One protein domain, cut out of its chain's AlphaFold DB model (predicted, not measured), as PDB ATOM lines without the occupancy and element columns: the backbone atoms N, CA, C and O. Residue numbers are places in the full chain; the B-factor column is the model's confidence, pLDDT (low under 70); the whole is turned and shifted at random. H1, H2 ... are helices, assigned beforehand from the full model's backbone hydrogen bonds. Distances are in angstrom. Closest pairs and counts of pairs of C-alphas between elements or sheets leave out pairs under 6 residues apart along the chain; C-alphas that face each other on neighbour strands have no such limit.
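What this domain is: This is residues 46 to 113 and 131 to 219 of the 220 residues of the protein "Hypothetical protein" of Haptolina ericina (UniProt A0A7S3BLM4). The longest helix, H10, is an arm that starts on one end of H7 and runs outward until residues 212 to 219 stick out free. It leaves an uneven helical body whose core is H4, with H7 side by side with it, H5 starting beside residues 94 to 99 of H4 and running away from it about perpendicular, and H6 packed on H5; a small pair, H3 and H8, lies toward the opposite end of the long axis, while H1 and H2 touch no helix. The printed part has 157 residues with ten named helices, H1 to H10 in order along the chain, and no named strand: the class is all helix. The whole is compact, with a radius of gyration of the C-alphas of 16.7 A, yet elongated, spanning 52 by 34 by 28 A.

Where its parts are: Find C-alpha 198 at (-30.637, 19.146, 72.758); from there H10, residues 198 to 217, runs 29.8 A to C-alpha 217 at (-18.644, -1.077, 54.528). H4, residues 85 to 100, is 22.9 A long, and H7, residues 145 to 157, is 18.7 A long. H1, residues 56 to 64, begins at C-alpha 56 at (-13.609, 0.169, 83.005) and is 12.5 A long. H5 is residues 105 to 113, 12.4 A, and H6 residues 131 to 138, 11.0 A. The shorter ones are H2, residues 71 to 74, H3, residues 80 to 83, H8, residues 168 to 173, and H9, residues 189 to 194.

How they stand to each other: Start at H10: with residues 199 to 203 alone it touches H7, the closest C-alphas being those of Pro 146 and Ala 203, 5.6 A apart, at a shallow tilt of 32 degrees, opposite ways. Residues 150 to 154 of H7 touch H4, closest at the C-alphas of Tyr 94 and Val 151, 7.4 A, at a shallow tilt of 18 degrees, opposite ways. H4 touches H5 with residues 94 to 99 alone, about perpendicular at 83 degrees, closest at the C-alphas of Val 95 and Pro 105, 5.1 A. H5 touches H6, where the C-alphas of Glu 107 and Ala 138 are closest at 4.4 A. H9 is close to H4 but not clearly touching, and H3 touches H8, closest at the C-alphas of Pro 80 and Cys 171, 5.5 A. In H1 and H4 to H9 every O i to N i+4 pair is within hydrogen-bond range, in H10 14 of 16; H2 and H3 are too short for such a pair.

The domain as a whole: The C-alphas farthest apart are those of His 166 and Arg 219, 55.8 A. Residues 114 to 130 are not printed, and C-alphas 113 and 131 are 17.1 A apart across this cut. The link from H8 to H9 is long. Mean pLDDT of the printed part is 76.9, and residues 165 to 166 and 173 to 219 are under 70.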
ATOM      1  N   VAL A  46      -5.265  12.212  84.121       93.88
ATOM      2  CA  VAL A  46      -6.660  12.424  84.543       93.88
ATOM      3  C   VAL A  46      -7.642  12.250  83.385       93.88
ATOM      4  O   VAL A  46      -8.611  11.506  83.521       93.88
ATOM      5  N   LEU A  47      -7.325  12.789  82.205       97.00
ATOM      6  CA  LEU A  47      -8.179  12.689  81.014       97.00
ATOM      7  C   LEU A  47      -8.229  11.289  80.380       97.00
ATOM      8  O   LEU A  47      -8.968  11.083  79.430       97.00
ATOM      9  N   THR A  48      -7.489  10.307  80.903       96.81
ATOM     10  CA  THR A  48      -7.600   8.900  80.458       96.81
ATOM     11  C   THR A  48      -8.706   8.131  81.187       96.81
ATOM     12  O   THR A  48      -9.007   6.989  80.850       96.81
ATOM     13  N   GLY A  49      -9.254   8.721  82.253       94.88
ATOM     14  CA  GLY A  49     -10.228   8.093  83.138       94.88
ATOM     15  C   GLY A  49      -9.651   7.106  84.162       94.88
ATOM     16  O   GLY A  49     -10.387   6.578  84.991       94.88
ATOM     17  N   LYS A  50      -8.331   6.865  84.169       94.25
ATOM     18  CA  LYS A  50      -7.693   5.842  85.025       94.25
ATOM     19  C   LYS A  50      -7.790   6.094  86.539       94.25
ATOM     20  O   LYS A  50      -7.509   5.198  87.330       94.25
ATOM     21  N   TYR A  51      -8.115   7.322  86.947       91.81
ATOM     22  CA  TYR A  51      -8.240   7.706  88.359       91.81
ATOM     23  C   TYR A  51      -9.687   7.667  88.873       91.81
ATOM     24  O   TYR A  51      -9.914   7.967  90.040       91.81
ATOM     25  N   PHE A  52     -10.653   7.269  88.038       89.44
ATOM     26  CA  PHE A  52     -12.032   7.032  88.462       89.44
ATOM     27  C   PHE A  52     -12.199   5.559  88.853       89.44
ATOM     28  O   PHE A  52     -12.413   4.694  88.000       89.44
ATOM     29  N   ASP A  53     -12.038   5.265  90.144       83.38
ATOM     30  CA  ASP A  53     -12.135   3.908  90.693       83.38
ATOM     31  C   ASP A  53     -13.473   3.230  90.356       83.38
ATOM     32  O   ASP A  53     -14.520   3.869  90.300       83.38
ATOM     33  N   GLY A  54     -13.437   1.915  90.122       86.31
ATOM     34  CA  GLY A  54     -14.620   1.128  89.749       86.31
ATOM     35  C   GLY A  54     -15.053   1.263  88.282       86.31
ATOM     36  O   GLY A  54     -15.948   0.541  87.848       86.31
ATOM     37  N   THR A  55     -14.412   2.128  87.491       90.38
ATOM     38  CA  THR A  55     -14.686   2.247  86.051       90.38
ATOM     39  C   THR A  55     -13.886   1.243  85.219       90.38
ATOM     40  O   THR A  55     -12.818   0.765  85.615       90.38
ATOM     41  N   LYS A  56     -14.350   0.982  83.988       93.50
ATOM     42  CA  LYS A  56     -13.609   0.169  83.005       93.50
ATOM     43  C   LYS A  56     -12.226   0.750  82.676       93.50
ATOM     44  O   LYS A  56     -11.307  -0.003  82.367       93.50
ATOM     45  N   HIS A  57     -12.065   2.074  82.756       94.81
ATOM     46  CA  HIS A  57     -10.800   2.756  82.480       94.81
ATOM     47  C   HIS A  57      -9.776   2.520  83.592       94.81
ATOM     48  O   HIS A  57      -8.616   2.233  83.293       94.81
ATOM     49  N   ALA A  58     -10.202   2.562  84.859       92.94
ATOM     50  CA  ALA A  58      -9.356   2.178  85.987       92.94
ATOM     51  C   ALA A  58      -8.955   0.696  85.909       92.94
ATOM     52  O   ALA A  58      -7.774   0.388  86.030       92.94
ATOM     53  N   ALA A  59      -9.896  -0.207  85.609       95.00
ATOM     54  CA  ALA A  59      -9.602  -1.635  85.458       95.00
ATOM     55  C   ALA A  59      -8.619  -1.922  84.303       95.00
ATOM     56  O   ALA A  59      -7.646  -2.653  84.490       95.00
ATOM     57  N   LYS A  60      -8.823  -1.302  83.128       95.69
ATOM     58  CA  LYS A  60      -7.898  -1.398  81.979       95.69
ATOM     59  C   LYS A  60      -6.494  -0.918  82.355       95.69
ATOM     60  O   LYS A  60      -5.514  -1.554  81.983       95.69
ATOM     61  N   ALA A  61      -6.396   0.208  83.064       94.94
ATOM     62  CA  ALA A  61      -5.117   0.777  83.464       94.94
ATOM     63  C   ALA A  61      -4.399  -0.080  84.518       94.94
ATOM     64  O   ALA A  61      -3.209  -0.330  84.352       94.94
ATOM     65  N   GLU A  62      -5.111  -0.570  85.538       95.38
ATOM     66  CA  GLU A  62      -4.565  -1.461  86.573       95.38
ATOM     67  C   GLU A  62      -3.984  -2.745  85.962       95.38
ATOM     68  O   GLU A  62      -2.898  -3.175  86.344       95.38
ATOM     69  N   ALA A  63      -4.666  -3.312  84.960       96.56
ATOM     70  CA  ALA A  63      -4.208  -4.500  84.238       96.56
ATOM     71  C   ALA A  63      -2.958  -4.263  83.363       96.56
ATOM     72  O   ALA A  63      -2.282  -5.221  82.991       96.56
ATOM     73  N   ASP A  64      -2.660  -3.014  82.993       95.56
ATOM     74  CA  ASP A  64      -1.451  -2.649  82.245       95.56
ATOM     75  C   ASP A  64      -0.283  -2.317  83.186       95.56
ATOM     76  O   ASP A  64       0.837  -2.793  83.002       95.56
ATOM     77  N   ARG A  65      -0.540  -1.508  84.218       94.62
ATOM     78  CA  ARG A  65       0.445  -1.117  85.229       94.62
ATOM     79  C   ARG A  65      -0.270  -0.730  86.528       94.62
ATOM     80  O   ARG A  65      -1.199   0.075  86.454       94.62
ATOM     81  N   PRO A  66       0.223  -1.153  87.710       95.06
ATOM     82  CA  PRO A  66      -0.407  -0.817  88.985       95.06
ATOM     83  C   PRO A  66      -0.695   0.681  89.122       95.06
ATOM     84  O   PRO A  66       0.207   1.523  88.987       95.06
ATOM     85  N   LEU A  67      -1.948   1.036  89.410       91.19
ATOM     86  CA  LEU A  67      -2.389   2.421  89.537       91.19
ATOM     87  C   LEU A  67      -1.671   3.133  90.681       91.19
ATOM     88  O   LEU A  67      -1.440   4.337  90.577       91.19
ATOM     89  N   SER A  68      -1.249   2.410  91.722       90.44
ATOM     90  CA  SER A  68      -0.423   2.934  92.823       90.44
ATOM     91  C   SER A  68       0.875   3.590  92.338       90.44
ATOM     92  O   SER A  68       1.321   4.580  92.911       90.44
ATOM     93  N   LEU A  69       1.444   3.104  91.231       92.19
ATOM     94  CA  LEU A  69       2.652   3.651  90.616       92.19
ATOM     95  C   LEU A  69       2.359   4.772  89.609       92.19
ATOM     96  O   LEU A  69       3.285   5.329  89.006       92.19
ATOM     97  N   SER A  70       1.089   5.068  89.329       90.75
ATOM     98  CA  SER A  70       0.711   6.152  88.421       90.75
ATOM     99  C   SER A  70       1.032   7.507  89.042       90.75
ATOM    100  O   SER A  70       0.943   7.679  90.256       90.75
ATOM    101  N   ARG A  71       1.378   8.485  88.196       89.62
ATOM    102  CA  ARG A  71       1.969   9.772  88.603       89.62
ATOM    103  C   ARG A  71       1.276  10.408  89.805       89.62
ATOM    104  O   ARG A  71       1.905  10.531  90.846       89.62
ATOM    105  N   HIS A  72      -0.021  10.678  89.683       87.12
ATOM    106  CA  HIS A  72      -0.798  11.355  90.724       87.12
ATOM    107  C   HIS A  72      -1.126  10.501  91.960       87.12
ATOM    108  O   HIS A  72      -1.447  11.063  92.997       87.12
ATOM    109  N   ARG A  73      -1.006   9.162  91.899       86.81
ATOM    110  CA  ARG A  73      -1.109   8.308  93.104       86.81
ATOM    111  C   ARG A  73       0.222   8.217  93.848       86.81
ATOM    112  O   ARG A  73       0.246   8.300  95.068       86.81
ATOM    113  N   SER A  74       1.326   8.087  93.111       87.81
ATOM    114  CA  SER A  74       2.677   8.000  93.687       87.81
ATOM    115  C   SER A  74       3.240   9.350  94.154       87.81
ATOM    116  O   SER A  74       4.062   9.391  95.064       87.81
ATOM    117  N   ARG A  75       2.819  10.453  93.521       86.62
ATOM    118  CA  ARG A  75       3.222  11.835  93.824       86.62
ATOM    119  C   ARG A  75       2.010  12.770  93.726       86.62
ATOM    120  O   ARG A  75       1.856  13.454  92.712       86.62
ATOM    121  N   PRO A  76       1.141  12.806  94.751       79.75
ATOM    122  CA  PRO A  76      -0.059  13.652  94.750       79.75
ATOM    123  C   PRO A  76       0.241  15.156  94.645       79.75
ATOM    124  O   PRO A  76      -0.608  15.952  94.264       79.75
ATOM    125  N   ASP A  77       1.461  15.578  94.966       81.25
ATOM    126  CA  ASP A  77       1.885  16.973  94.889       81.25
ATOM    127  C   ASP A  77       2.350  17.404  93.487       81.25
ATOM    128  O   ASP A  77       2.671  18.581  93.272       81.25
ATOM    129  N   PHE A  78       2.409  16.474  92.530       84.62
ATOM    130  CA  PHE A  78       2.773  16.762  91.151       84.62
ATOM    131  C   PHE A  78       1.610  17.450  90.430       84.62
ATOM    132  O   PHE A  78       0.596  16.826  90.143       84.62
ATOM    133  N   GLN A  79       1.784  18.729  90.083       87.25
ATOM    134  CA  GLN A  79       0.784  19.523  89.351       87.25
ATOM    135  C   GLN A  79      -0.637  19.339  89.929       87.25
ATOM    136  O   GLN A  79      -1.540  18.885  89.219       87.25
ATOM    137  N   PRO A  80      -0.856  19.706  91.210       84.81
ATOM    138  CA  PRO A  80      -2.082  19.382  91.948       84.81
ATOM    139  C   PRO A  80      -3.345  20.008  91.345       84.81
ATOM    140  O   PRO A  80      -4.456  19.605  91.669       84.81
ATOM    141  N   ARG A  81      -3.173  20.932  90.392       87.19
ATOM    142  CA  ARG A  81      -4.235  21.499  89.565       87.19
ATOM    143  C   ARG A  81      -5.179  20.487  88.944       87.19
ATOM    144  O   ARG A  81      -6.375  20.743  88.872       87.19
ATOM    145  N   TYR A  82      -4.656  19.340  88.524       88.62
ATOM    146  CA  TYR A  82      -5.469  18.308  87.885       88.62
ATOM    147  C   TYR A  82      -6.308  17.497  88.873       88.62
ATOM    148  O   TYR A  82      -7.253  16.845  88.450       88.62
ATOM    149  N   GLY A  83      -5.976  17.543  90.165       83.19
ATOM    150  CA  GLY A  83      -6.717  16.877  91.235       83.19
ATOM    151  C   GLY A  83      -7.820  17.726  91.861       83.19
ATOM    152  O   GLY A  83      -8.538  17.241  92.734       83.19
ATOM    153  N   MET A  84      -7.966  18.984  91.432       83.00
ATOM    154  CA  MET A  84      -9.007  19.880  91.930       83.00
ATOM    155  C   MET A  84     -10.405  19.312  91.649       83.00
ATOM    156  O   MET A  84     -10.628  18.768  90.566       83.00
ATOM    157  N   PRO A  85     -11.391  19.503  92.550       83.00
ATOM    158  CA  PRO A  85     -12.752  19.012  92.341       83.00
ATOM    159  C   PRO A  85     -13.355  19.417  90.989       83.00
ATOM    160  O   PRO A  85     -13.944  18.582  90.312       83.00
ATOM    161  N   ALA A  86     -13.160  20.668  90.559       84.56
ATOM    162  CA  ALA A  86     -13.638  21.146  89.261       84.56
ATOM    163  C   ALA A  86     -12.957  20.431  88.080       84.56
ATOM    164  O   ALA A  86     -13.629  20.044  87.127       84.56
ATOM    165  N   ALA A  87     -11.641  20.208  88.160       89.50
ATOM    166  CA  ALA A  87     -10.882  19.505  87.128       89.50
ATOM    167  C   ALA A  87     -11.306  18.035  87.016       89.50
ATOM    168  O   ALA A  87     -11.470  17.527  85.908       89.50
ATOM    169  N   MET A  88     -11.544  17.371  88.149       88.44
ATOM    170  CA  MET A  88     -12.002  15.982  88.183       88.44
ATOM    171  C   MET A  88     -13.423  15.829  87.626       88.44
ATOM    172  O   MET A  88     -13.665  14.899  86.861       88.44
ATOM    173  N   LEU A  89     -14.336  16.758  87.938       87.69
ATOM    174  CA  LEU A  89     -15.690  16.779  87.365       87.69
ATOM    175  C   LEU A  89     -15.671  16.996  85.847       87.69
ATOM    176  O   LEU A  89     -16.345  16.279  85.109       87.69
ATOM    177  N   ALA A  90     -14.868  17.949  85.370       93.12
ATOM    178  CA  ALA A  90     -14.708  18.194  83.941       93.12
ATOM    179  C   ALA A  90     -14.112  16.970  83.226       93.12
ATOM    180  O   ALA A  90     -14.594  16.555  82.174       93.12
ATOM    181  N   ALA A  91     -13.091  16.344  83.818       95.88
ATOM    182  CA  ALA A  91     -12.473  15.146  83.266       95.88
ATOM    183  C   ALA A  91     -13.444  13.962  83.185       95.88
ATOM    184  O   ALA A  91     -13.452  13.266  82.173       95.88
ATOM    185  N   GLU A  92     -14.281  13.750  84.203       93.62
ATOM    186  CA  GLU A  92     -15.338  12.733  84.177       93.62
ATOM    187  C   GLU A  92     -16.322  12.994  83.024       93.62
ATOM    188  O   GLU A  92     -16.644  12.081  82.260       93.62
ATOM    189  N   ALA A  93     -16.730  14.252  82.819       94.62
ATOM    190  CA  ALA A  93     -17.609  14.631  81.714       94.62
ATOM    191  C   ALA A  93     -16.985  14.348  80.334       94.62
ATOM    192  O   ALA A  93     -17.657  13.794  79.459       94.62
ATOM    193  N   TYR A  94     -15.696  14.654  80.141       98.25
ATOM    194  CA  TYR A  94     -14.982  14.330  78.901       98.25
ATOM    195  C   TYR A  94     -14.796  12.823  78.697       98.25
ATOM    196  O   TYR A  94     -14.933  12.343  77.571       98.25
ATOM    197  N   VAL A  95     -14.540  12.058  79.766       97.00
ATOM    198  CA  VAL A  95     -14.478  10.588  79.703       97.00
ATOM    199  C   VAL A  95     -15.811  10.034  79.204       97.00
ATOM    200  O   VAL A  95     -15.832   9.294  78.224       97.00
ATOM    201  N   HIS A  96     -16.932  10.455  79.792       95.56
ATOM    202  CA  HIS A  96     -18.260  10.035  79.339       95.56
ATOM    203  C   HIS A  96     -18.596  10.501  77.918       95.56
ATOM    204  O   HIS A  96     -19.305   9.808  77.187       95.56
ATOM    205  N   LEU A  97     -18.113  11.674  77.501       97.75
ATOM    206  CA  LEU A  97     -18.261  12.127  76.122       97.75
ATOM    207  C   LEU A  97     -17.536  11.182  75.156       97.75
ATOM    208  O   LEU A  97     -18.160  10.721  74.204       97.75
ATOM    209  N   ALA A  98     -16.279  10.828  75.434       97.75
ATOM    210  CA  ALA A  98     -15.522   9.874  74.624       97.75
ATOM    211  C   ALA A  98     -16.239   8.517  74.523       97.75
ATOM    212  O   ALA A  98     -16.411   7.982  73.426       97.75
ATOM    213  N   GLU A  99     -16.749   8.004  75.650       96.00
ATOM    214  CA  GLU A  99     -17.498   6.745  75.692       96.00
ATOM    215  C   GLU A  99     -18.731   6.756  74.778       96.00
ATOM    216  O   GLU A  99     -18.990   5.763  74.099       96.00
ATOM    217  N   ARG A 100     -19.475   7.870  74.728       96.12
ATOM    218  CA  ARG A 100     -20.667   8.008  73.870       96.12
ATOM    219  C   ARG A 100     -20.347   7.971  72.379       96.12
ATOM    220  O   ARG A 100     -21.192   7.546  71.598       96.12
ATOM    221  N   TYR A 101     -19.143   8.387  72.001       96.50
ATOM    222  CA  TYR A 101     -18.659   8.357  70.620       96.50
ATOM    223  C   TYR A 101     -17.835   7.101  70.301       96.50
ATOM    224  O   TYR A 101     -17.306   6.975  69.201       96.50
ATOM    225  N   GLY A 102     -17.732   6.157  71.244       96.25
ATOM    226  CA  GLY A 102     -17.052   4.883  71.028       96.25
ATOM    227  C   GLY A 102     -15.530   4.983  70.898       96.25
ATOM    228  O   GLY A 102     -14.916   4.036  70.411       96.25
ATOM    229  N   ILE A 103     -14.921   6.089  71.336       97.50
ATOM    230  CA  ILE A 103     -13.464   6.286  71.346       97.50
ATOM    231  C   ILE A 103     -12.925   6.293  72.776       97.50
ATOM    232  O   ILE A 103     -13.669   6.456  73.750       97.50
ATOM    233  N   SER A 104     -11.619   6.104  72.931       97.81
ATOM    234  CA  SER A 104     -10.986   6.214  74.239       97.81
ATOM    235  C   SER A 104     -10.907   7.685  74.701       97.81
ATOM    236  O   SER A 104     -10.760   8.593  73.880       97.81
ATOM    237  N   PRO A 105     -10.954   7.968  76.015       98.00
ATOM    238  CA  PRO A 105     -10.717   9.319  76.531       98.00
ATOM    239  C   PRO A 105      -9.326   9.871  76.172       98.00
ATOM    240  O   PRO A 105      -9.171  11.066  75.920       98.00
ATOM    241  N   THR A 106      -8.319   8.991  76.093       98.00
ATOM    242  CA  THR A 106      -6.968   9.326  75.617       98.00
ATOM    243  C   THR A 106      -7.008   9.786  74.162       98.00
ATOM    244  O   THR A 106      -6.413  10.807  73.822       98.00
ATOM    245  N   GLU A 107      -7.736   9.050  73.320       98.12
ATOM    246  CA  GLU A 107      -7.917   9.360  71.904       98.12
ATOM    247  C   GLU A 107      -8.633  10.694  71.706       98.12
ATOM    248  O   GLU A 107      -8.137  11.529  70.954       98.12
ATOM    249  N   LEU A 108      -9.727  10.937  72.438       98.62
ATOM    250  CA  LEU A 108     -10.444  12.214  72.406       98.62
ATOM    251  C   LEU A 108      -9.507  13.387  72.713       98.62
ATOM    252  O   LEU A 108      -9.432  14.331  71.931       98.62
ATOM    253  N   ALA A 109      -8.784  13.331  73.836       98.19
ATOM    254  CA  ALA A 109      -7.943  14.437  74.286       98.19
ATOM    255  C   ALA A 109      -6.792  14.746  73.313       98.19
ATOM    256  O   ALA A 109      -6.526  15.913  73.018       98.19
ATOM    257  N   LEU A 110      -6.117  13.711  72.802       97.94
ATOM    258  CA  LEU A 110      -4.988  13.868  71.882       97.94
ATOM    259  C   LEU A 110      -5.435  14.306  70.485       97.94
ATOM    260  O   LEU A 110      -4.863  15.255  69.949       97.94
ATOM    261  N   ALA A 111      -6.465  13.668  69.920       97.62
ATOM    262  CA  ALA A 111      -6.990  14.029  68.606       97.62
ATOM    263  C   ALA A 111      -7.501  15.476  68.608       97.62
ATOM    264  O   ALA A 111      -7.128  16.269  67.743       97.62
ATOM    265  N   TRP A 112      -8.249  15.861  69.649       97.69
ATOM    266  CA  TRP A 112      -8.740  17.226  69.824       97.69
ATOM    267  C   TRP A 112      -7.604  18.248  69.894       97.69
ATOM    268  O   TRP A 112      -7.665  19.273  69.219       97.69
ATOM    269  N   ALA A 113      -6.547  17.972  70.666       96.44
ATOM    270  CA  ALA A 113      -5.415  18.887  70.774       96.44
ATOM    271  C   ALA A 113      -4.625  18.978  69.459       96.44
ATOM    272  O   ALA A 113      -4.101  20.044  69.132       96.44
ATOM    273  N   GLN A 131       0.296   2.152  76.082       96.31
ATOM    274  CA  GLN A 131       0.004   3.588  76.115       96.31
ATOM    275  C   GLN A 131       0.560   4.313  74.887       96.31
ATOM    276  O   GLN A 131      -0.087   5.232  74.399       96.31
ATOM    277  N   VAL A 132       1.733   3.915  74.380       96.75
ATOM    278  CA  VAL A 132       2.291   4.474  73.136       96.75
ATOM    279  C   VAL A 132       1.381   4.154  71.954       96.75
ATOM    280  O   VAL A 132       1.041   5.057  71.197       96.75
ATOM    281  N   GLU A 133       0.937   2.904  71.829       96.44
ATOM    282  CA  GLU A 133       0.027   2.468  70.763       96.44
ATOM    283  C   GLU A 133      -1.292   3.255  70.776       96.44
ATOM    284  O   GLU A 133      -1.713   3.757  69.735       96.44
ATOM    285  N   GLU A 134      -1.895   3.437  71.956       96.06
ATOM    286  CA  GLU A 134      -3.115   4.240  72.136       96.06
ATOM    287  C   GLU A 134      -2.886   5.736  71.855       96.06
ATOM    288  O   GLU A 134      -3.753   6.413  71.311       96.06
ATOM    289  N   CYS A 135      -1.708   6.279  72.174       96.31
ATOM    290  CA  CYS A 135      -1.398   7.664  71.815       96.31
ATOM    291  C   CYS A 135      -1.244   7.833  70.299       96.31
ATOM    292  O   CYS A 135      -1.694   8.834  69.750       96.31
ATOM    293  N   ILE A 136      -0.631   6.862  69.615       95.75
ATOM    294  CA  ILE A 136      -0.457   6.881  68.157       95.75
ATOM    295  C   ILE A 136      -1.803   6.716  67.438       95.75
ATOM    296  O   ILE A 136      -1.998   7.339  66.393       95.75
ATOM    297  N   SER A 137      -2.733   5.904  67.961       95.75
ATOM    298  CA  SER A 137      -4.056   5.737  67.341       95.75
ATOM    299  C   SER A 137      -4.846   7.043  67.306       95.75
ATOM    300  O   SER A 137      -5.514   7.303  66.307       95.75
ATOM    301  N   ALA A 138      -4.687   7.906  68.314       95.50
ATOM    302  CA  ALA A 138      -5.362   9.197  68.382       95.50
ATOM    303  C   ALA A 138      -5.070  10.112  67.181       95.50
ATOM    304  O   ALA A 138      -5.975  10.765  66.674       95.50
ATOM    305  N   PHE A 139      -3.834  10.119  66.668       92.50
ATOM    306  CA  PHE A 139      -3.443  10.944  65.512       92.50
ATOM    307  C   PHE A 139      -3.989  10.436  64.171       92.50
ATOM    308  O   PHE A 139      -3.787  11.071  63.141       92.50
ATOM    309  N   LYS A 140      -4.656   9.278  64.166       93.75
ATOM    310  CA  LYS A 140      -5.344   8.728  62.990       93.75
ATOM    311  C   LYS A 140      -6.838   9.053  62.992       93.75
ATOM    312  O   LYS A 140      -7.546   8.607  62.091       93.75
ATOM    313  N   LEU A 141      -7.325   9.748  64.020       95.69
ATOM    314  CA  LEU A 141      -8.732  10.083  64.178       95.69
ATOM    315  C   LEU A 141      -9.005  11.503  63.701       95.69
ATOM    316  O   LEU A 141      -8.337  12.450  64.104       95.69
ATOM    317  N   GLU A 142     -10.067  11.637  62.919       96.06
ATOM    318  CA  GLU A 142     -10.720  12.914  62.669       96.06
ATOM    319  C   GLU A 142     -11.958  12.978  63.562       96.06
ATOM    320  O   GLU A 142     -12.849  12.127  63.478       96.06
ATOM    321  N   LEU A 143     -11.992  13.953  64.471       96.56
ATOM    322  CA  LEU A 143     -13.138  14.130  65.354       96.56
ATOM    323  C   LEU A 143     -14.280  14.782  64.562       96.56
ATOM    324  O   LEU A 143     -14.079  15.860  64.003       96.56
ATOM    325  N   PRO A 144     -15.475  14.168  64.508       96.00
ATOM    326  CA  PRO A 144     -16.585  14.732  63.758       96.00
ATOM    327  C   PRO A 144     -17.046  16.048  64.399       96.00
ATOM    328  O   PRO A 144     -16.986  16.212  65.619       96.00
ATOM    329  N   GLU A 145     -17.556  16.971  63.584       96.88
ATOM    330  CA  GLU A 145     -18.005  18.300  64.028       96.88
ATOM    331  C   GLU A 145     -18.952  18.265  65.249       96.88
ATOM    332  O   GLU A 145     -18.713  19.020  66.192       96.88
ATOM    333  N   PRO A 146     -19.934  17.343  65.348       96.88
ATOM    334  CA  PRO A 146     -20.782  17.254  66.539       96.88
ATOM    335  C   PRO A 146     -20.033  16.877  67.828       96.88
ATOM    336  O   PRO A 146     -20.440  17.281  68.917       96.88
ATOM    337  N   LEU A 147     -18.937  16.115  67.730       97.75
ATOM    338  CA  LEU A 147     -18.083  15.808  68.881       97.75
ATOM    339  C   LEU A 147     -17.270  17.036  69.292       97.75
ATOM    340  O   LEU A 147     -17.175  17.324  70.482       97.75
ATOM    341  N   MET A 148     -16.722  17.774  68.324       97.56
ATOM    342  CA  MET A 148     -16.005  19.026  68.587       97.56
ATOM    343  C   MET A 148     -16.918  20.058  69.261       97.56
ATOM    344  O   MET A 148     -16.542  20.616  70.288       97.56
ATOM    345  N   ALA A 149     -18.151  20.216  68.769       97.56
ATOM    346  CA  ALA A 149     -19.155  21.081  69.386       97.56
ATOM    347  C   ALA A 149     -19.496  20.644  70.821       97.56
ATOM    348  O   ALA A 149     -19.532  21.470  71.728       97.56
ATOM    349  N   ALA A 150     -19.666  19.340  71.068       97.62
ATOM    350  CA  ALA A 150     -19.915  18.829  72.416       97.62
ATOM    351  C   ALA A 150     -18.724  19.045  73.372       97.62
ATOM    352  O   ALA A 150     -18.923  19.240  74.572       97.62
ATOM    353  N   VAL A 151     -17.487  19.016  72.861       98.06
ATOM    354  CA  VAL A 151     -16.300  19.396  73.638       98.06
ATOM    355  C   VAL A 151     -16.342  20.879  74.002       98.06
ATOM    356  O   VAL A 151     -16.056  21.223  75.149       98.06
ATOM    357  N   ASP A 152     -16.715  21.749  73.066       96.75
ATOM    358  CA  ASP A 152     -16.830  23.183  73.328       96.75
ATOM    359  C   ASP A 152     -17.964  23.494  74.324       96.75
ATOM    360  O   ASP A 152     -17.743  24.260  75.258       96.75
ATOM    361  N   GLU A 153     -19.115  22.816  74.237       96.38
ATOM    362  CA  GLU A 153     -20.196  22.917  75.237       96.38
ATOM    363  C   GLU A 153     -19.716  22.538  76.648       96.38
ATOM    364  O   GLU A 153     -20.018  23.226  77.626       96.38
ATOM    365  N   LEU A 154     -18.945  21.450  76.779       95.00
ATOM    366  CA  LEU A 154     -18.355  21.069  78.066       95.00
ATOM    367  C   LEU A 154     -17.336  22.101  78.545       95.00
ATOM    368  O   LEU A 154     -17.290  22.399  79.739       95.00
ATOM    369  N   HIS A 155     -16.545  22.677  77.644       95.50
ATOM    370  CA  HIS A 155     -15.613  23.733  78.011       95.50
ATOM    371  C   HIS A 155     -16.335  24.990  78.511       95.50
ATOM    372  O   HIS A 155     -15.874  25.613  79.461       95.50
ATOM    373  N   GLU A 156     -17.484  25.352  77.942       93.75
ATOM    374  CA  GLU A 156     -18.275  26.484  78.432       93.75
ATOM    375  C   GLU A 156     -18.833  26.259  79.840       93.75
ATOM    376  O   GLU A 156     -18.904  27.203  80.626       93.75
ATOM    377  N   GLN A 157     -19.184  25.017  80.175       90.81
ATOM    378  CA  GLN A 157     -19.643  24.630  81.513       90.81
ATOM    379  C   GLN A 157     -18.487  24.563  82.517       90.81
ATOM    380  O   GLN A 157     -18.628  24.957  83.675       90.81
ATOM    381  N   PHE A 158     -17.336  24.070  82.065       90.88
ATOM    382  CA  PHE A 158     -16.121  23.898  82.848       90.88
ATOM    383  C   PHE A 158     -15.000  24.748  82.246       90.88
ATOM    384  O   PHE A 158     -14.031  24.221  81.694       90.88
ATOM    385  N   ARG A 159     -15.130  26.078  82.335       89.50
ATOM    386  CA  ARG A 159     -14.098  26.996  81.833       89.50
ATOM    387  C   ARG A 159     -12.876  26.957  82.737       89.50
ATOM    388  O   ARG A 159     -12.966  27.274  83.919       89.50
ATOM    389  N   GLU A 160     -11.739  26.582  82.157       88.81
ATOM    390  CA  GLU A 160     -10.416  26.605  82.795       88.81
ATOM    391  C   GLU A 160     -10.360  26.015  84.221       88.81
ATOM    392  O   GLU A 160      -9.834  26.646  85.142       88.81
ATOM    393  N   PRO A 161     -10.852  24.778  84.449       89.88
ATOM    394  CA  PRO A 161     -11.024  24.207  85.787       89.88
ATOM    395  C   PRO A 161      -9.703  23.911  86.511       89.88
ATOM    396  O   PRO A 161      -9.706  23.496  87.672       89.88
ATOM    397  N   THR A 162      -8.573  24.079  85.822       89.81
ATOM    398  CA  THR A 162      -7.221  23.845  86.341       89.81
ATOM    399  C   THR A 162      -6.439  25.137  86.593       89.81
ATOM    400  O   THR A 162      -5.285  25.072  87.023       89.81
ATOM    401  N   MET A 163      -7.058  26.304  86.384       82.75
ATOM    402  CA  MET A 163      -6.464  27.603  86.694       82.75
ATOM    403  C   MET A 163      -6.726  28.009  88.148       82.75
ATOM    404  O   MET A 163      -7.859  28.033  88.619       82.75
ATOM    405  N   PHE A 164      -5.664  28.374  88.863       70.94
ATOM    406  CA  PHE A 164      -5.731  29.060  90.157       70.94
ATOM    407  C   PHE A 164      -4.481  29.912  90.340       70.94
ATOM    408  O   PHE A 164      -3.363  29.491  90.049       70.94
ATOM    409  N   TYR A 165      -4.687  31.117  90.857       62.72
ATOM    410  CA  TYR A 165      -3.659  32.156  90.916       62.72
ATOM    411  C   TYR A 165      -3.065  32.356  92.317       62.72
ATOM    412  O   TYR A 165      -2.192  33.199  92.484       62.72
ATOM    413  N   HIS A 166      -3.545  31.623  93.330       67.81
ATOM    414  CA  HIS A 166      -3.203  31.907  94.725       67.81
ATOM    415  C   HIS A 166      -1.988  31.119  95.236       67.81
ATOM    416  O   HIS A 166      -0.891  31.661  95.322       67.81
ATOM    417  N   SER A 167      -2.149  29.838  95.588       73.06
ATOM    418  CA  SER A 167      -1.041  29.022  96.096       73.06
ATOM    419  C   SER A 167      -1.220  27.543  95.760       73.06
ATOM    420  O   SER A 167      -2.344  27.046  95.663       73.06
ATOM    421  N   LYS A 168      -0.100  26.814  95.628       72.62
ATOM    422  CA  LYS A 168      -0.103  25.346  95.473       72.62
ATOM    423  C   LYS A 168      -0.877  24.674  96.615       72.62
ATOM    424  O   LYS A 168      -1.523  23.659  96.381       72.62
ATOM    425  N   GLN A 169      -0.824  25.257  97.817       76.00
ATOM    426  CA  GLN A 169      -1.446  24.712  99.020       76.00
ATOM    427  C   GLN A 169      -2.964  24.591  98.880       76.00
ATOM    428  O   GLN A 169      -3.496  23.551  99.229       76.00
ATOM    429  N   VAL A 170      -3.641  25.557  98.247       72.00
ATOM    430  CA  VAL A 170      -5.095  25.476  97.993       72.00
ATOM    431  C   VAL A 170      -5.463  24.204  97.224       72.00
ATOM    432  O   VAL A 170      -6.470  23.567  97.519       72.00
ATOM    433  N   CYS A 171      -4.625  23.789  96.273       70.88
ATOM    434  CA  CYS A 171      -4.859  22.568  95.502       70.88
ATOM    435  C   CYS A 171      -4.458  21.291  96.224       70.88
ATOM    436  O   CYS A 171      -4.951  20.225  95.881       70.88
ATOM    437  N   MET A 172      -3.564  21.389  97.203       72.88
ATOM    438  CA  MET A 172      -3.237  20.272  98.085       72.88
ATOM    439  C   MET A 172      -4.308  20.087  99.171       72.88
ATOM    440  O   MET A 172      -4.607  18.956  99.550       72.88
ATOM    441  N   ASP A 173      -4.892  21.191  99.646       69.00
ATOM    442  CA  ASP A 173      -5.953  21.248 100.657       69.00
ATOM    443  C   ASP A 173      -7.307  20.853 100.088       69.00
ATOM    444  O   ASP A 173      -8.128  20.243 100.783       69.00
ATOM    445  N   ALA A 174      -7.529  21.168  98.809       60.22
ATOM    446  CA  ALA A 174      -8.504  20.482  97.993       60.22
ATOM    447  C   ALA A 174      -8.092  19.014  97.981       60.22
ATOM    448  O   ALA A 174      -7.307  18.581  97.142       60.22
ATOM    449  N   LYS A 175      -8.562  18.269  98.991       53.56
ATOM    450  CA  LYS A 175      -8.286  16.846  99.145       53.56
ATOM    451  C   LYS A 175      -8.487  16.248  97.766       53.56
ATOM    452  O   LYS A 175      -9.595  16.363  97.244       53.56
ATOM    453  N   TRP A 176      -7.413  15.685  97.209       56.38
ATOM    454  CA  TRP A 176      -7.344  14.943  95.949       56.38
ATOM    455  C   TRP A 176      -8.352  13.804  95.976       56.38
ATOM    456  O   TRP A 176      -7.956  12.670  96.173       56.38
ATOM    457  N   VAL A 177      -9.644  14.110  95.969       50.91
ATOM    458  CA  VAL A 177     -10.748  13.217  96.324       50.91
ATOM    459  C   VAL A 177     -10.261  12.015  97.173       50.91
ATOM    460  O   VAL A 177     -10.289  10.868  96.749       50.91
ATOM    461  N   GLY A 178      -9.688  12.335  98.349       36.75
ATOM    462  CA  GLY A 178      -9.263  11.417  99.420       36.75
ATOM    463  C   GLY A 178      -7.915  10.664  99.314       36.75
ATOM    464  O   GLY A 178      -7.517  10.143  98.280       36.75
ATOM    465  N   ALA A 179      -7.276  10.475 100.480       35.50
ATOM    466  CA  ALA A 179      -6.016   9.745 100.734       35.50
ATOM    467  C   ALA A 179      -6.010   8.230 100.391       35.50
ATOM    468  O   ALA A 179      -5.041   7.532 100.673       35.50
ATOM    469  N   SER A 180      -7.080   7.713  99.788       41.97
ATOM    470  CA  SER A 180      -7.215   6.335  99.298       41.97
ATOM    471  C   SER A 180      -7.517   6.266  97.797       41.97
ATOM    472  O   SER A 180      -7.664   5.166  97.264       41.97
ATOM    473  N   ALA A 181      -7.619   7.417  97.118       44.75
ATOM    474  CA  ALA A 181      -7.994   7.562  95.712       44.75
ATOM    475  C   ALA A 181      -9.305   6.847  95.305       44.75
ATOM    476  O   ALA A 181      -9.579   6.698  94.118       44.75
ATOM    477  N   ARG A 182     -10.140   6.487  96.291       39.97
ATOM    478  CA  ARG A 182     -11.519   6.034  96.112       39.97
ATOM    479  C   ARG A 182     -12.441   7.239  96.269       39.97
ATOM    480  O   ARG A 182     -12.536   7.789  97.363       39.97
ATOM    481  N   HIS A 183     -13.077   7.628  95.163       45.12
ATOM    482  CA  HIS A 183     -14.517   7.899  95.018       45.12
ATOM    483  C   HIS A 183     -14.805   8.970  93.952       45.12
ATOM    484  O   HIS A 183     -15.096  10.122  94.257       45.12
ATOM    485  N   ALA A 184     -14.882   8.526  92.699       35.94
ATOM    486  CA  ALA A 184     -16.114   8.740  91.942       35.94
ATOM    487  C   ALA A 184     -17.020   7.512  92.174       35.94
ATOM    488  O   ALA A 184     -17.289   6.741  91.260       35.94
ATOM    489  N   SER A 185     -17.399   7.227  93.429       37.72
ATOM    490  CA  SER A 185     -18.480   6.264  93.657       37.72
ATOM    491  C   SER A 185     -19.778   6.993  93.391       37.72
ATOM    492  O   SER A 185     -20.199   7.831  94.185       37.72
ATOM    493  N   GLU A 186     -20.360   6.612  92.265       36.09
ATOM    494  CA  GLU A 186     -21.599   7.082  91.666       36.09
ATOM    495  C   GLU A 186     -21.463   8.351  90.815       36.09
ATOM    496  O   GLU A 186     -21.087   9.411  91.326       36.09
ATOM    497  N   PRO A 187     -21.840   8.280  89.520       37.00
ATOM    498  CA  PRO A 187     -22.036   9.484  88.734       37.00
ATOM    499  C   PRO A 187     -23.106  10.298  89.450       37.00
ATOM    500  O   PRO A 187     -24.252   9.850  89.581       37.00
ATOM    501  N   ARG A 188     -22.737  11.486  89.944       42.62
ATOM    502  CA  ARG A 188     -23.708  12.384  90.566       42.62
ATOM    503  C   ARG A 188     -24.854  12.566  89.569       42.62
ATOM    504  O   ARG A 188     -24.618  12.846  88.395       42.62
ATOM    505  N   SER A 189     -26.091  12.380  90.022       39.41
ATOM    506  CA  SER A 189     -27.306  12.377  89.189       39.41
ATOM    507  C   SER A 189     -27.429  13.586  88.251       39.41
ATOM    508  O   SER A 189     -28.040  13.482  87.189       39.41
ATOM    509  N   TRP A 190     -26.790  14.709  88.584       42.66
ATOM    510  CA  TRP A 190     -26.739  15.898  87.742       42.66
ATOM    511  C   TRP A 190     -25.803  15.777  86.522       42.66
ATOM    512  O   TRP A 190     -26.111  16.369  85.500       42.66
ATOM    513  N   VAL A 191     -24.744  14.954  86.535       45.06
ATOM    514  CA  VAL A 191     -23.914  14.681  85.334       45.06
ATOM    515  C   VAL A 191     -24.736  13.934  84.274       45.06
ATOM    516  O   VAL A 191     -24.652  14.233  83.083       45.06
ATOM    517  N   LYS A 192     -25.637  13.038  84.706       40.69
ATOM    518  CA  LYS A 192     -26.670  12.457  83.830       40.69
ATOM    519  C   LYS A 192     -27.683  13.511  83.359       40.69
ATOM    520  O   LYS A 192     -28.176  13.393  82.245       40.69
ATOM    521  N   ALA A 193     -27.971  14.538  84.165       40.25
ATOM    522  CA  ALA A 193     -28.885  15.632  83.820       40.25
ATOM    523  C   ALA A 193     -28.269  16.699  82.880       40.25
ATOM    524  O   ALA A 193     -29.002  17.318  82.115       40.25
ATOM    525  N   LEU A 194     -26.943  16.883  82.851       43.53
ATOM    526  CA  LEU A 194     -26.269  17.754  81.869       43.53
ATOM    527  C   LEU A 194     -26.125  17.123  80.485       43.53
ATOM    528  O   LEU A 194     -25.958  17.832  79.497       43.53
ATOM    529  N   ALA A 195     -26.296  15.805  80.373       41.41
ATOM    530  CA  ALA A 195     -26.412  15.121  79.088       41.41
ATOM    531  C   ALA A 195     -27.681  15.504  78.281       41.41
ATOM    532  O   ALA A 195     -27.905  14.933  77.213       41.41
ATOM    533  N   PHE A 196     -28.501  16.446  78.766       44.03
ATOM    534  CA  PHE A 196     -29.759  16.890  78.158       44.03
ATOM    535  C   PHE A 196     -29.672  18.216  77.378       44.03
ATOM    536  O   PHE A 196     -30.717  18.781  77.057       44.03
ATOM    537  N   SER A 197     -28.482  18.695  76.994       44.12
ATOM    538  CA  SER A 197     -28.403  19.679  75.900       44.12
ATOM    539  C   SER A 197     -29.013  19.050  74.628       44.12
ATOM    540  O   SER A 197     -28.611  17.938  74.254       44.12
ATOM    541  N   PRO A 198     -30.003  19.684  73.965       48.88
ATOM    542  CA  PRO A 198     -30.637  19.146  72.758       48.88
ATOM    543  C   PRO A 198     -29.628  18.775  71.663       48.88
ATOM    544  O   PRO A 198     -29.809  17.769  70.978       48.88
ATOM    545  N   ALA A 199     -28.528  19.527  71.556       46.00
ATOM    546  CA  ALA A 199     -27.461  19.305  70.585       46.00
ATOM    547  C   ALA A 199     -26.732  17.962  70.795       46.00
ATOM    548  O   ALA A 199     -26.535  17.204  69.844       46.00
ATOM    549  N   VAL A 200     -26.445  17.591  72.049       42.59
ATOM    550  CA  VAL A 200     -25.788  16.317  72.401       42.59
ATOM    551  C   VAL A 200     -26.681  15.106  72.093       42.59
ATOM    552  O   VAL A 200     -26.183  14.045  71.708       42.59
ATOM    553  N   ARG A 201     -28.010  15.247  72.208       47.19
ATOM    554  CA  ARG A 201     -28.969  14.176  71.865       47.19
ATOM    555  C   ARG A 201     -29.075  13.966  70.352       47.19
ATOM    556  O   ARG A 201     -29.163  12.823  69.908       47.19
ATOM    557  N   ILE A 202     -29.037  15.047  69.573       44.75
ATOM    558  CA  ILE A 202     -29.108  15.004  68.104       44.75
ATOM    559  C   ILE A 202     -27.827  14.387  67.520       44.75
ATOM    560  O   ILE A 202     -27.902  13.532  66.637       44.75
ATOM    561  N   ALA A 203     -26.662  14.735  68.073       40.47
ATOM    562  CA  ALA A 203     -25.373  14.209  67.634       40.47
ATOM    563  C   ALA A 203     -25.240  12.686  67.825       40.47
ATOM    564  O   ALA A 203     -24.830  11.978  66.906       40.47
ATOM    565  N   ALA A 204     -25.655  12.152  68.979       37.12
ATOM    566  CA  ALA A 204     -25.600  10.712  69.249       37.12
ATOM    567  C   ALA A 204     -26.541   9.893  68.337       37.12
ATOM    568  O   ALA A 204     -26.190   8.790  67.917       37.12
ATOM    569  N   ALA A 205     -27.713  10.439  67.989       42.44
ATOM    570  CA  ALA A 205     -28.668   9.785  67.093       42.44
ATOM    571  C   ALA A 205     -28.189   9.762  65.626       42.44
ATOM    572  O   ALA A 205     -28.385   8.763  64.935       42.44
ATOM    573  N   ALA A 206     -27.519  10.823  65.162       43.12
ATOM    574  CA  ALA A 206     -26.979  10.901  63.802       43.12
ATOM    575  C   ALA A 206     -25.707  10.047  63.613       43.12
ATOM    576  O   ALA A 206     -25.546   9.374  62.592       43.12
ATOM    577  N   VAL A 207     -24.823  10.011  64.618       45.28
ATOM    578  CA  VAL A 207     -23.560   9.253  64.563       45.28
ATOM    579  C   VAL A 207     -23.791   7.748  64.705       45.28
ATOM    580  O   VAL A 207     -23.118   6.973  64.027       45.28
ATOM    581  N   GLY A 208     -24.792   7.316  65.484       40.19
ATOM    582  CA  GLY A 208     -25.187   5.905  65.550       40.19
ATOM    583  C   GLY A 208     -25.541   5.322  64.175       40.19
ATOM    584  O   GLY A 208     -25.132   4.209  63.863       40.19
ATOM    585  N   GLY A 209     -26.217   6.092  63.316       39.44
ATOM    586  CA  GLY A 209     -26.544   5.677  61.948       39.44
ATOM    587  C   GLY A 209     -25.350   5.707  60.987       39.44
ATOM    588  O   GLY A 209     -25.144   4.762  60.225       39.44
ATOM    589  N   ALA A 210     -24.530   6.761  61.040       41.50
ATOM    590  CA  ALA A 210     -23.402   6.933  60.123       41.50
ATOM    591  C   ALA A 210     -22.217   6.003  60.442       41.50
ATOM    592  O   ALA A 210     -21.623   5.425  59.537       41.50
ATOM    593  N   MET A 211     -21.893   5.787  61.721       38.34
ATOM    594  CA  MET A 211     -20.743   4.967  62.123       38.34
ATOM    595  C   MET A 211     -20.999   3.465  61.910       38.34
ATOM    596  O   MET A 211     -20.083   2.737  61.521       38.34
ATOM    597  N   LEU A 212     -22.251   3.005  62.065       38.56
ATOM    598  CA  LEU A 212     -22.676   1.649  61.688       38.56
ATOM    599  C   LEU A 212     -22.560   1.411  60.173       38.56
ATOM    600  O   LEU A 212     -22.136   0.330  59.763       38.56
ATOM    601  N   ALA A 213     -22.858   2.417  59.344       38.50
ATOM    602  CA  ALA A 213     -22.701   2.322  57.893       38.50
ATOM    603  C   ALA A 213     -21.221   2.219  57.474       38.50
ATOM    604  O   ALA A 213     -20.867   1.374  56.649       38.50
ATOM    605  N   THR A 214     -20.333   2.999  58.097       39.03
ATOM    606  CA  THR A 214     -18.888   2.976  57.797       39.03
ATOM    607  C   THR A 214     -18.200   1.699  58.301       39.03
ATOM    608  O   THR A 214     -17.281   1.194  57.657       39.03
ATOM    609  N   LEU A 215     -18.658   1.124  59.420       38.31
ATOM    610  CA  LEU A 215     -18.178  -0.172  59.924       38.31
ATOM    611  C   LEU A 215     -18.710  -1.362  59.108       38.31
ATOM    612  O   LEU A 215     -17.979  -2.335  58.918       38.31
ATOM    613  N   ALA A 216     -19.934  -1.286  58.575       40.69
ATOM    614  CA  ALA A 216     -20.491  -2.312  57.688       40.69
ATOM    615  C   ALA A 216     -19.807  -2.339  56.308       40.69
ATOM    616  O   ALA A 216     -19.601  -3.416  55.748       40.69
ATOM    617  N   ALA A 217     -19.383  -1.183  55.789       43.38
ATOM    618  CA  ALA A 217     -18.644  -1.077  54.528       43.38
ATOM    619  C   ALA A 217     -17.209  -1.643  54.591       43.38
ATOM    620  O   ALA A 217     -16.640  -1.966  53.556       43.38
ATOM    621  N   ARG A 218     -16.629  -1.812  55.789       45.59
ATOM    622  CA  ARG A 218     -15.296  -2.420  55.994       45.59
ATOM    623  C   ARG A 218     -15.311  -3.951  56.136       45.59
ATOM    624  O   ARG A 218     -14.258  -4.544  56.346       45.59
ATOM    625  N   ARG A 219     -16.487  -4.592  56.067       40.25
ATOM    626  CA  ARG A 219     -16.664  -6.057  56.174       40.25
ATOM    627  C   ARG A 219     -17.075  -6.742  54.859       40.25
ATOM    628  O   ARG A 219     -17.434  -7.917  54.897       40.25
TER     629      ARG A 219